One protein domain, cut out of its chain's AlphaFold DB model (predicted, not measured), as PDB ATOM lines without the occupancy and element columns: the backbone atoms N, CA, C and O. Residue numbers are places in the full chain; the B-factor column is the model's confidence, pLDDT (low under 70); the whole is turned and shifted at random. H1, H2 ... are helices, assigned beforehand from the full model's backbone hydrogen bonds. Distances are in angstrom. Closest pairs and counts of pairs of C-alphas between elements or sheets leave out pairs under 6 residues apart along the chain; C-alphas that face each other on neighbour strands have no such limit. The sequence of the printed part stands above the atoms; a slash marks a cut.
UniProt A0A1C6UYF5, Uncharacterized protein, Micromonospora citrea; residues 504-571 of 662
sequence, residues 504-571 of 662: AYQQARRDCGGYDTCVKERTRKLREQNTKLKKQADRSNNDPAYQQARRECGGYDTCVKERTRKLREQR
ATOM      1  N   ALA A 504     176.688 139.805 212.127       86.38
ATOM      2  CA  ALA A 504     176.671 138.461 211.552       86.38
ATOM      3  C   ALA A 504     177.789 137.580 212.134       86.38
ATOM      4  O   ALA A 504     177.582 136.387 212.356       86.38
ATOM      5  N   TYR A 505     178.956 138.166 212.417       87.00
ATOM      6  CA  TYR A 505     180.071 137.468 213.057       87.00
ATOM      7  C   TYR A 505     179.771 137.159 214.527       87.00
ATOM      8  O   TYR A 505     180.010 136.042 214.981       87.00
ATOM      9  N   GLN A 506     179.185 138.104 215.269       88.12
ATOM     10  CA  GLN A 506     178.783 137.880 216.661       88.12
ATOM     11  C   GLN A 506     177.715 136.791 216.782       88.12
ATOM     12  O   GLN A 506     177.835 135.914 217.640       88.12
ATOM     13  N   GLN A 507     176.710 136.810 215.899       88.25
ATOM     14  CA  GLN A 507     175.683 135.773 215.819       88.25
ATOM     15  C   GLN A 507     176.313 134.407 215.513       88.25
ATOM     16  O   GLN A 507     176.096 133.448 216.248       88.25
ATOM     17  N   ALA A 508     177.181 134.328 214.498       86.88
ATOM     18  CA  ALA A 508     177.902 133.102 214.165       86.88
ATOM     19  C   ALA A 508     178.763 132.584 215.328       86.88
ATOM     20  O   ALA A 508     178.863 131.378 215.531       86.88
ATOM     21  N   ARG A 509     179.373 133.478 216.114       87.75
ATOM     22  CA  ARG A 509     180.200 133.113 217.270       87.75
ATOM     23  C   ARG A 509     179.381 132.536 218.426       87.75
ATOM     24  O   ARG A 509     179.871 131.617 219.078       87.75
ATOM     25  N   ARG A 510     178.155 133.031 218.649       87.31
ATOM     26  CA  ARG A 510     177.194 132.450 219.606       87.31
ATOM     27  C   ARG A 510     176.714 131.077 219.137       87.31
ATOM     28  O   ARG A 510     176.785 130.130 219.911       87.31
ATOM     29  N   ASP A 511     176.320 130.967 217.868       85.00
ATOM     30  CA  ASP A 511     175.810 129.721 217.275       85.00
ATOM     31  C   ASP A 511     176.875 128.605 217.260       85.00
ATOM     32  O   ASP A 511     176.567 127.441 217.494       85.00
ATOM     33  N   CYS A 512     178.135 128.952 216.983       84.88
ATOM     34  CA  CYS A 512     179.223 127.987 216.787       84.88
ATOM     35  C   CYS A 512     180.129 127.782 218.015       84.88
ATOM     36  O   CYS A 512     181.148 127.098 217.899       84.88
ATOM     37  N   GLY A 513     179.857 128.423 219.159       81.19
ATOM     38  CA  GLY A 513     180.687 128.298 220.370       81.19
ATOM     39  C   GLY A 513     182.165 128.689 220.195       81.19
ATOM     40  O   GLY A 513     183.008 128.270 220.982       81.19
ATOM     41  N   GLY A 514     182.503 129.465 219.157       75.44
ATOM     42  CA  GLY A 514     183.871 129.918 218.880       75.44
ATOM     43  C   GLY A 514     184.746 129.007 218.006       75.44
ATOM     44  O   GLY A 514     185.919 129.325 217.841       75.44
ATOM     45  N   TYR A 515     184.228 127.926 217.409       76.44
ATOM     46  CA  TYR A 515     185.000 127.131 216.438       76.44
ATOM     47  C   TYR A 515     185.238 127.906 215.130       76.44
ATOM     48  O   TYR A 515     184.297 128.143 214.373       76.44
ATOM     49  N   ASP A 516     186.491 128.266 214.833       80.06
ATOM     50  CA  ASP A 516     186.856 129.198 213.748       80.06
ATOM     51  C   ASP A 516     186.310 128.828 212.361       80.06
ATOM     52  O   ASP A 516     185.865 129.702 211.611       80.06
ATOM     53  N   THR A 517     186.321 127.544 212.000       83.12
ATOM     54  CA  THR A 517     185.805 127.071 210.705       83.12
ATOM     55  C   THR A 517     184.285 127.214 210.623       83.12
ATOM     56  O   THR A 517     183.776 127.762 209.646       83.12
ATOM     57  N   CYS A 518     183.570 126.837 211.687       89.75
ATOM     58  CA  CYS A 518     182.122 127.027 211.803       89.75
ATOM     59  C   CYS A 518     181.754 128.514 211.781       89.75
ATOM     60  O   CYS A 518     180.885 128.920 211.011       89.75
ATOM     61  N   VAL A 519     182.449 129.349 212.567       89.88
ATOM     62  CA  VAL A 519     182.179 130.792 212.643       89.88
ATOM     63  C   VAL A 519     182.346 131.437 211.270       89.88
ATOM     64  O   VAL A 519     181.477 132.206 210.860       89.88
ATOM     65  N   LYS A 520     183.400 131.103 210.514       87.25
ATOM     66  CA  LYS A 520     183.601 131.629 209.152       87.25
ATOM     67  C   LYS A 520     182.475 131.227 208.200       87.25
ATOM     68  O   LYS A 520     181.907 132.098 207.539       87.25
ATOM     69  N   GLU A 521     182.128 129.943 208.136       88.12
ATOM     70  CA  GLU A 521     181.064 129.465 207.245       88.12
ATOM     71  C   GLU A 521     179.693 130.034 207.617       88.12
ATOM     72  O   GLU A 521     178.936 130.465 206.745       88.12
ATOM     73  N   ARG A 522     179.379 130.081 208.914       90.06
ATOM     74  CA  ARG A 522     178.118 130.619 209.424       90.06
ATOM     75  C   ARG A 522     178.024 132.123 209.195       90.06
ATOM     76  O   ARG A 522     176.990 132.582 208.724       90.06
ATOM     77  N   THR A 523     179.106 132.873 209.420       90.19
ATOM     78  CA  THR A 523     179.164 134.310 209.103       90.19
ATOM     79  C   THR A 523     178.928 134.540 207.611       90.19
ATOM     80  O   THR A 523     178.164 135.431 207.245       90.19
ATOM     81  N   ARG A 524     179.528 133.718 206.732       90.00
ATOM     82  CA  ARG A 524     179.302 133.802 205.281       90.00
ATOM     83  C   ARG A 524     177.832 133.575 204.933       90.00
ATOM     84  O   ARG A 524     177.238 134.408 204.255       90.00
ATOM     85  N   LYS A 525     177.227 132.508 205.465       90.38
ATOM     86  CA  LYS A 525     175.803 132.192 205.260       90.38
ATOM     87  C   LYS A 525     174.884 133.300 205.781       90.38
ATOM     88  O   LYS A 525     173.957 133.679 205.077       90.38
ATOM     89  N   LEU A 526     175.158 133.862 206.960       88.69
ATOM     90  CA  LEU A 526     174.376 134.966 207.530       88.69
ATOM     91  C   LEU A 526     174.490 136.244 206.691       88.69
ATOM     92  O   LEU A 526     173.489 136.910 206.446       88.69
ATOM     93  N   ARG A 527     175.682 136.571 206.174       88.25
ATOM     94  CA  ARG A 527     175.857 137.700 205.244       88.25
ATOM     95  C   ARG A 527     175.129 137.464 203.915       88.25
ATOM     96  O   ARG A 527     174.485 138.376 203.401       88.25
ATOM     97  N   GLU A 528     175.177 136.251 203.368       88.62
ATOM     98  CA  GLU A 528     174.421 135.870 202.164       88.62
ATOM     99  C   GLU A 528     172.900 135.933 202.395       88.62
ATOM    100  O   GLU A 528     172.160 136.419 201.543       88.62
ATOM    101  N   GLN A 529     172.418 135.498 203.560       85.81
ATOM    102  CA  GLN A 529     171.006 135.608 203.935       85.81
ATOM    103  C   GLN A 529     170.581 137.070 204.079       85.81
ATOM    104  O   GLN A 529     169.604 137.478 203.457       85.81
ATOM    105  N   ASN A 530     171.351 137.884 204.803       86.94
ATOM    106  CA  ASN A 530     171.056 139.306 204.982       86.94
ATOM    107  C   ASN A 530     171.069 140.069 203.653       86.94
ATOM    108  O   ASN A 530     170.230 140.937 203.428       86.94
ATOM    109  N   THR A 531     171.982 139.734 202.737       85.56
ATOM    110  CA  THR A 531     172.014 140.348 201.398       85.56
ATOM    111  C   THR A 531     170.846 139.902 200.521       85.56
ATOM    112  O   THR A 531     170.304 140.730 199.789       85.56
ATOM    113  N   LYS A 532     170.407 138.637 200.604       86.88
ATOM    114  CA  LYS A 532     169.184 138.165 199.931       86.88
ATOM    115  C   LYS A 532     167.938 138.860 200.475       86.88
ATOM    116  O   LYS A 532     167.153 139.364 199.678       86.88
ATOM    117  N   LEU A 533     167.798 138.949 201.799       82.50
ATOM    118  CA  LEU A 533     166.693 139.651 202.455       82.50
ATOM    119  C   LEU A 533     166.674 141.132 202.082       82.50
ATOM    120  O   LEU A 533     165.622 141.655 201.741       82.50
ATOM    121  N   LYS A 534     167.839 141.791 202.054       83.94
ATOM    122  CA  LYS A 534     167.943 143.186 201.619       83.94
ATOM    123  C   LYS A 534     167.529 143.357 200.157       83.94
ATOM    124  O   LYS A 534     166.668 144.175 199.878       83.94
ATOM    125  N   LYS A 535     168.039 142.532 199.236       82.81
ATOM    126  CA  LYS A 535     167.620 142.569 197.820       82.81
ATOM    127  C   LYS A 535     166.127 142.292 197.643       82.81
ATOM    128  O   LYS A 535     165.507 142.852 196.745       82.81
ATOM    129  N   GLN A 536     165.550 141.412 198.460       80.25
ATOM    130  CA  GLN A 536     164.117 141.136 198.445       80.25
ATOM    131  C   GLN A 536     163.312 142.329 198.971       80.25
ATOM    132  O   GLN A 536     162.336 142.705 198.333       80.25
ATOM    133  N   ALA A 537     163.758 142.951 200.065       77.50
ATOM    134  CA  ALA A 537     163.171 144.171 200.609       77.50
ATOM    135  C   ALA A 537     163.261 145.341 199.616       77.50
ATOM    136  O   ALA A 537     162.284 146.053 199.411       77.50
ATOM    137  N   ASP A 538     164.398 145.498 198.935       78.81
ATOM    138  CA  ASP A 538     164.593 146.510 197.896       78.81
ATOM    139  C   ASP A 538     163.656 146.253 196.702       78.81
ATOM    140  O   ASP A 538     163.034 147.179 196.191       78.81
ATOM    141  N   ARG A 539     163.475 144.989 196.290       78.50
ATOM    142  CA  ARG A 539     162.492 144.618 195.255       78.50
ATOM    143  C   ARG A 539     161.056 144.902 195.681       78.50
ATOM    144  O   ARG A 539     160.301 145.411 194.866       78.50
ATOM    145  N   SER A 540     160.675 144.597 196.924       73.06
ATOM    146  CA  SER A 540     159.332 144.916 197.422       73.06
ATOM    147  C   SER A 540     159.120 146.419 197.582       73.06
ATOM    148  O   SER A 540     158.041 146.906 197.279       73.06
ATOM    149  N   ASN A 541     160.149 147.167 197.984       76.19
ATOM    150  CA  ASN A 541     160.089 148.626 198.066       76.19
ATOM    151  C   ASN A 541     159.996 149.283 196.684       76.19
ATOM    152  O   ASN A 541     159.437 150.370 196.564       76.19
ATOM    153  N   ASN A 542     160.519 148.627 195.648       77.81
ATOM    154  CA  ASN A 542     160.416 149.061 194.257       77.81
ATOM    155  C   ASN A 542     159.194 148.479 193.524       77.81
ATOM    156  O   ASN A 542     159.035 148.731 192.332       77.81
ATOM    157  N   ASP A 543     158.329 147.712 194.199       81.00
ATOM    158  CA  ASP A 543     157.074 147.232 193.614       81.00
ATOM    159  C   ASP A 543     156.125 148.428 193.402       81.00
ATOM    160  O   ASP A 543     155.800 149.121 194.374       81.00
ATOM    161  N   PRO A 544     155.647 148.683 192.168       80.94
ATOM    162  CA  PRO A 544     154.717 149.771 191.879       80.94
ATOM    163  C   PRO A 544     153.462 149.755 192.759       80.94
ATOM    164  O   PRO A 544     153.023 150.812 193.207       80.94
ATOM    165  N   ALA A 545     152.916 148.571 193.064       78.56
ATOM    166  CA  ALA A 545     151.737 148.444 193.924       78.56
ATOM    167  C   ALA A 545     152.051 148.832 195.379       78.56
ATOM    168  O   ALA A 545     151.225 149.440 196.056       78.56
ATOM    169  N   TYR A 546     153.263 148.530 195.851       83.31
ATOM    170  CA  TYR A 546     153.729 148.909 197.185       83.31
ATOM    171  C   TYR A 546     154.044 150.408 197.280       83.31
ATOM    172  O   TYR A 546     153.670 151.060 198.249       83.31
ATOM    173  N   GLN A 547     154.684 150.984 196.257       83.62
ATOM    174  CA  GLN A 547     154.943 152.427 196.156       83.62
ATOM    175  C   GLN A 547     153.640 153.233 196.140       83.62
ATOM    176  O   GLN A 547     153.533 154.241 196.840       83.62
ATOM    177  N   GLN A 548     152.640 152.768 195.387       83.38
ATOM    178  CA  GLN A 548     151.315 153.378 195.333       83.38
ATOM    179  C   GLN A 548     150.600 153.286 196.688       83.38
ATOM    180  O   GLN A 548     150.182 154.308 197.227       83.38
ATOM    181  N   ALA A 549     150.566 152.099 197.302       80.50
ATOM    182  CA  ALA A 549     150.026 151.920 198.648       80.50
ATOM    183  C   ALA A 549     150.729 152.807 199.692       80.50
ATOM    184  O   ALA A 549     150.078 153.344 200.582       80.50
ATOM    185  N   ARG A 550     152.048 153.005 199.582       85.56
ATOM    186  CA  ARG A 550     152.823 153.857 200.497       85.56
ATOM    187  C   ARG A 550     152.506 155.346 200.351       85.56
ATOM    188  O   ARG A 550     152.516 156.041 201.363       85.56
ATOM    189  N   ARG A 551     152.203 155.820 199.135       83.25
ATOM    190  CA  ARG A 551     151.727 157.194 198.883       83.25
ATOM    191  C   ARG A 551     150.313 157.408 199.421       83.25
ATOM    192  O   ARG A 551     150.066 158.422 200.056       83.25
ATOM    193  N   GLU A 552     149.422 156.440 199.210       82.00
ATOM    194  CA  GLU A 552     148.020 156.520 199.647       82.00
ATOM    195  C   GLU A 552     147.864 156.379 201.172       82.00
ATOM    196  O   GLU A 552     147.028 157.043 201.772       82.00
ATOM    197  N   CYS A 553     148.691 155.553 201.818       83.38
ATOM    198  CA  CYS A 553     148.620 155.285 203.259       83.38
ATOM    199  C   CYS A 553     149.582 156.132 204.117       83.38
ATOM    200  O   CYS A 553     149.728 155.852 205.308       83.38
ATOM    201  N   GLY A 554     150.326 157.082 203.536       80.56
ATOM    202  CA  GLY A 554     151.279 157.927 204.276       80.56
ATOM    203  C   GLY A 554     152.386 157.168 205.032       80.56
ATOM    204  O   GLY A 554     152.998 157.716 205.943       80.56
ATOM    205  N   GLY A 555     152.645 155.900 204.688       73.88
ATOM    206  CA  GLY A 555     153.649 155.058 205.350       73.88
ATOM    207  C   GLY A 555     153.188 154.259 206.578       73.88
ATOM    208  O   GLY A 555     154.037 153.629 207.200       73.88
ATOM    209  N   TYR A 556     151.893 154.221 206.920       76.88
ATOM    210  CA  TYR A 556     151.390 153.340 207.990       76.88
ATOM    211  C   TYR A 556     151.473 151.855 207.584       76.88
ATOM    212  O   TYR A 556     150.750 151.413 206.690       76.88
ATOM    213  N   ASP A 557     152.329 151.070 208.249       79.25
ATOM    214  CA  ASP A 557     152.705 149.701 207.838       79.25
ATOM    215  C   ASP A 557     151.525 148.735 207.636       79.25
ATOM    216  O   ASP A 557     151.541 147.905 206.722       79.25
ATOM    217  N   THR A 558     150.490 148.823 208.474       81.50
ATOM    218  CA  THR A 558     149.289 147.977 208.376       81.50
ATOM    219  C   THR A 558     148.436 148.351 207.164       81.50
ATOM    220  O   THR A 558     148.081 147.474 206.377       81.50
ATOM    221  N   CYS A 559     148.212 149.649 206.942       85.81
ATOM    222  CA  CYS A 559     147.512 150.169 205.766       85.81
ATOM    223  C   CYS A 559     148.266 149.834 204.474       85.81
ATOM    224  O   CYS A 559     147.672 149.313 203.529       85.81
ATOM    225  N   VAL A 560     149.587 150.053 204.439       86.69
ATOM    226  CA  VAL A 560     150.415 149.769 203.256       86.69
ATOM    227  C   VAL A 560     150.322 148.294 202.877       86.69
ATOM    228  O   VAL A 560     150.137 147.988 201.701       86.69
ATOM    229  N   LYS A 561     150.390 147.365 203.839       84.19
ATOM    230  CA  LYS A 561     150.259 145.924 203.560       84.19
ATOM    231  C   LYS A 561     148.891 145.561 202.990       84.19
ATOM    232  O   LYS A 561     148.839 144.889 201.959       84.19
ATOM    233  N   GLU A 562     147.802 146.001 203.620       85.12
ATOM    234  CA  GLU A 562     146.447 145.696 203.144       85.12
ATOM    235  C   GLU A 562     146.166 146.301 201.770       85.12
ATOM    236  O   GLU A 562     145.622 145.631 200.893       85.12
ATOM    237  N   ARG A 563     146.586 147.550 201.548       87.00
ATOM    238  CA  ARG A 563     146.393 148.245 200.277       87.00
ATOM    239  C   ARG A 563     147.243 147.642 199.165       87.00
ATOM    240  O   ARG A 563     146.729 147.418 198.075       87.00
ATOM    241  N   THR A 564     148.499 147.285 199.448       85.94
ATOM    242  CA  THR A 564     149.356 146.561 198.490       85.94
ATOM    243  C   THR A 564     148.731 145.215 198.118       85.94
ATOM    244  O   THR A 564     148.760 144.834 196.949       85.94
ATOM    245  N   ARG A 565     148.138 144.497 199.087       86.50
ATOM    246  CA  ARG A 565     147.437 143.230 198.834       86.50
ATOM    247  C   ARG A 565     146.236 143.438 197.909       86.50
ATOM    248  O   ARG A 565     146.170 142.782 196.877       86.50
ATOM    249  N   LYS A 566     145.379 144.419 198.212       85.62
ATOM    250  CA  LYS A 566     144.215 144.778 197.384       85.62
ATOM    251  C   LYS A 566     144.613 145.210 195.968       85.62
ATOM    252  O   LYS A 566     144.000 144.759 195.014       85.62
ATOM    253  N   LEU A 567     145.667 146.017 195.805       83.62
ATOM    254  CA  LEU A 567     146.167 146.438 194.484       83.62
ATOM    255  C   LEU A 567     146.719 145.260 193.663       83.62
ATOM    256  O   LEU A 567     146.549 145.216 192.444       83.62
ATOM    257  N   ARG A 568     147.367 144.287 194.318       82.25
ATOM    258  CA  ARG A 568     147.825 143.052 193.663       82.25
ATOM    259  C   ARG A 568     146.659 142.135 193.287       82.25
ATOM    260  O   ARG A 568     146.679 141.587 192.193       82.25
ATOM    261  N   GLU A 569     145.649 142.008 194.145       82.12
ATOM    262  CA  GLU A 569     144.417 141.248 193.875       82.12
ATOM    263  C   GLU A 569     143.602 141.885 192.737       82.12
ATOM    264  O   GLU A 569     143.155 141.180 191.841       82.12
ATOM    265  N   GLN A 570     143.495 143.217 192.695       79.00
ATOM    266  CA  GLN A 570     142.846 143.952 191.601       79.00
ATOM    267  C   GLN A 570     143.566 143.751 190.265       79.00
ATOM    268  O   GLN A 570     142.919 143.519 189.251       79.00
ATOM    269  N   ARG A 571     144.905 143.777 190.251       73.88
ATOM    270  CA  ARG A 571     145.677 143.458 189.040       73.88
ATOM    271  C   ARG A 571     145.576 141.989 188.629       73.88
ATOM    272  O   ARG A 571     145.639 141.708 187.441       73.88
TER     273      ARG A 571
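This is residues 504 to 571 of the 662 residues of an uncharacterized protein of Micromonospora citrea (UniProt A0A1C6UYF5). One long helix, H2, is a shaft; short H1 folds back over its first part, and H3 and H4 pack together as a small head at its far end. Residues 531 to 540 of the shaft stand free. The 68 printed residues, all helix in class, have four named helices, H1 to H4 in order, and are extended: radius of gyration of the C-alphas 18.1 A, spans 51 by 19 by 16 A.

H1, residues 504 to 511, touches H2, residues 516 to 541, with 518 to 527 alone, closest at C-alphas Ala 508 and Val 519, 5.1 A. H3, residues 544 to 552, touches H4, residues 557 to 571, opposite ways at a steep 48 degrees, closest at C-alphas Ala 549 and Val 560, 5.1 A. H2 and H4 are apart. Every O i to N i+4 pair in the four helices is within hydrogen-bond range.

H1 begins at C-alpha 504 (176.671, 138.461, 211.552). H2 is 36.6 A long; H4, 21.0 A, ends at C-alpha 571 (145.677, 143.458, 189.040).

The printed part has no cut; no printed residue is under pLDDT 70.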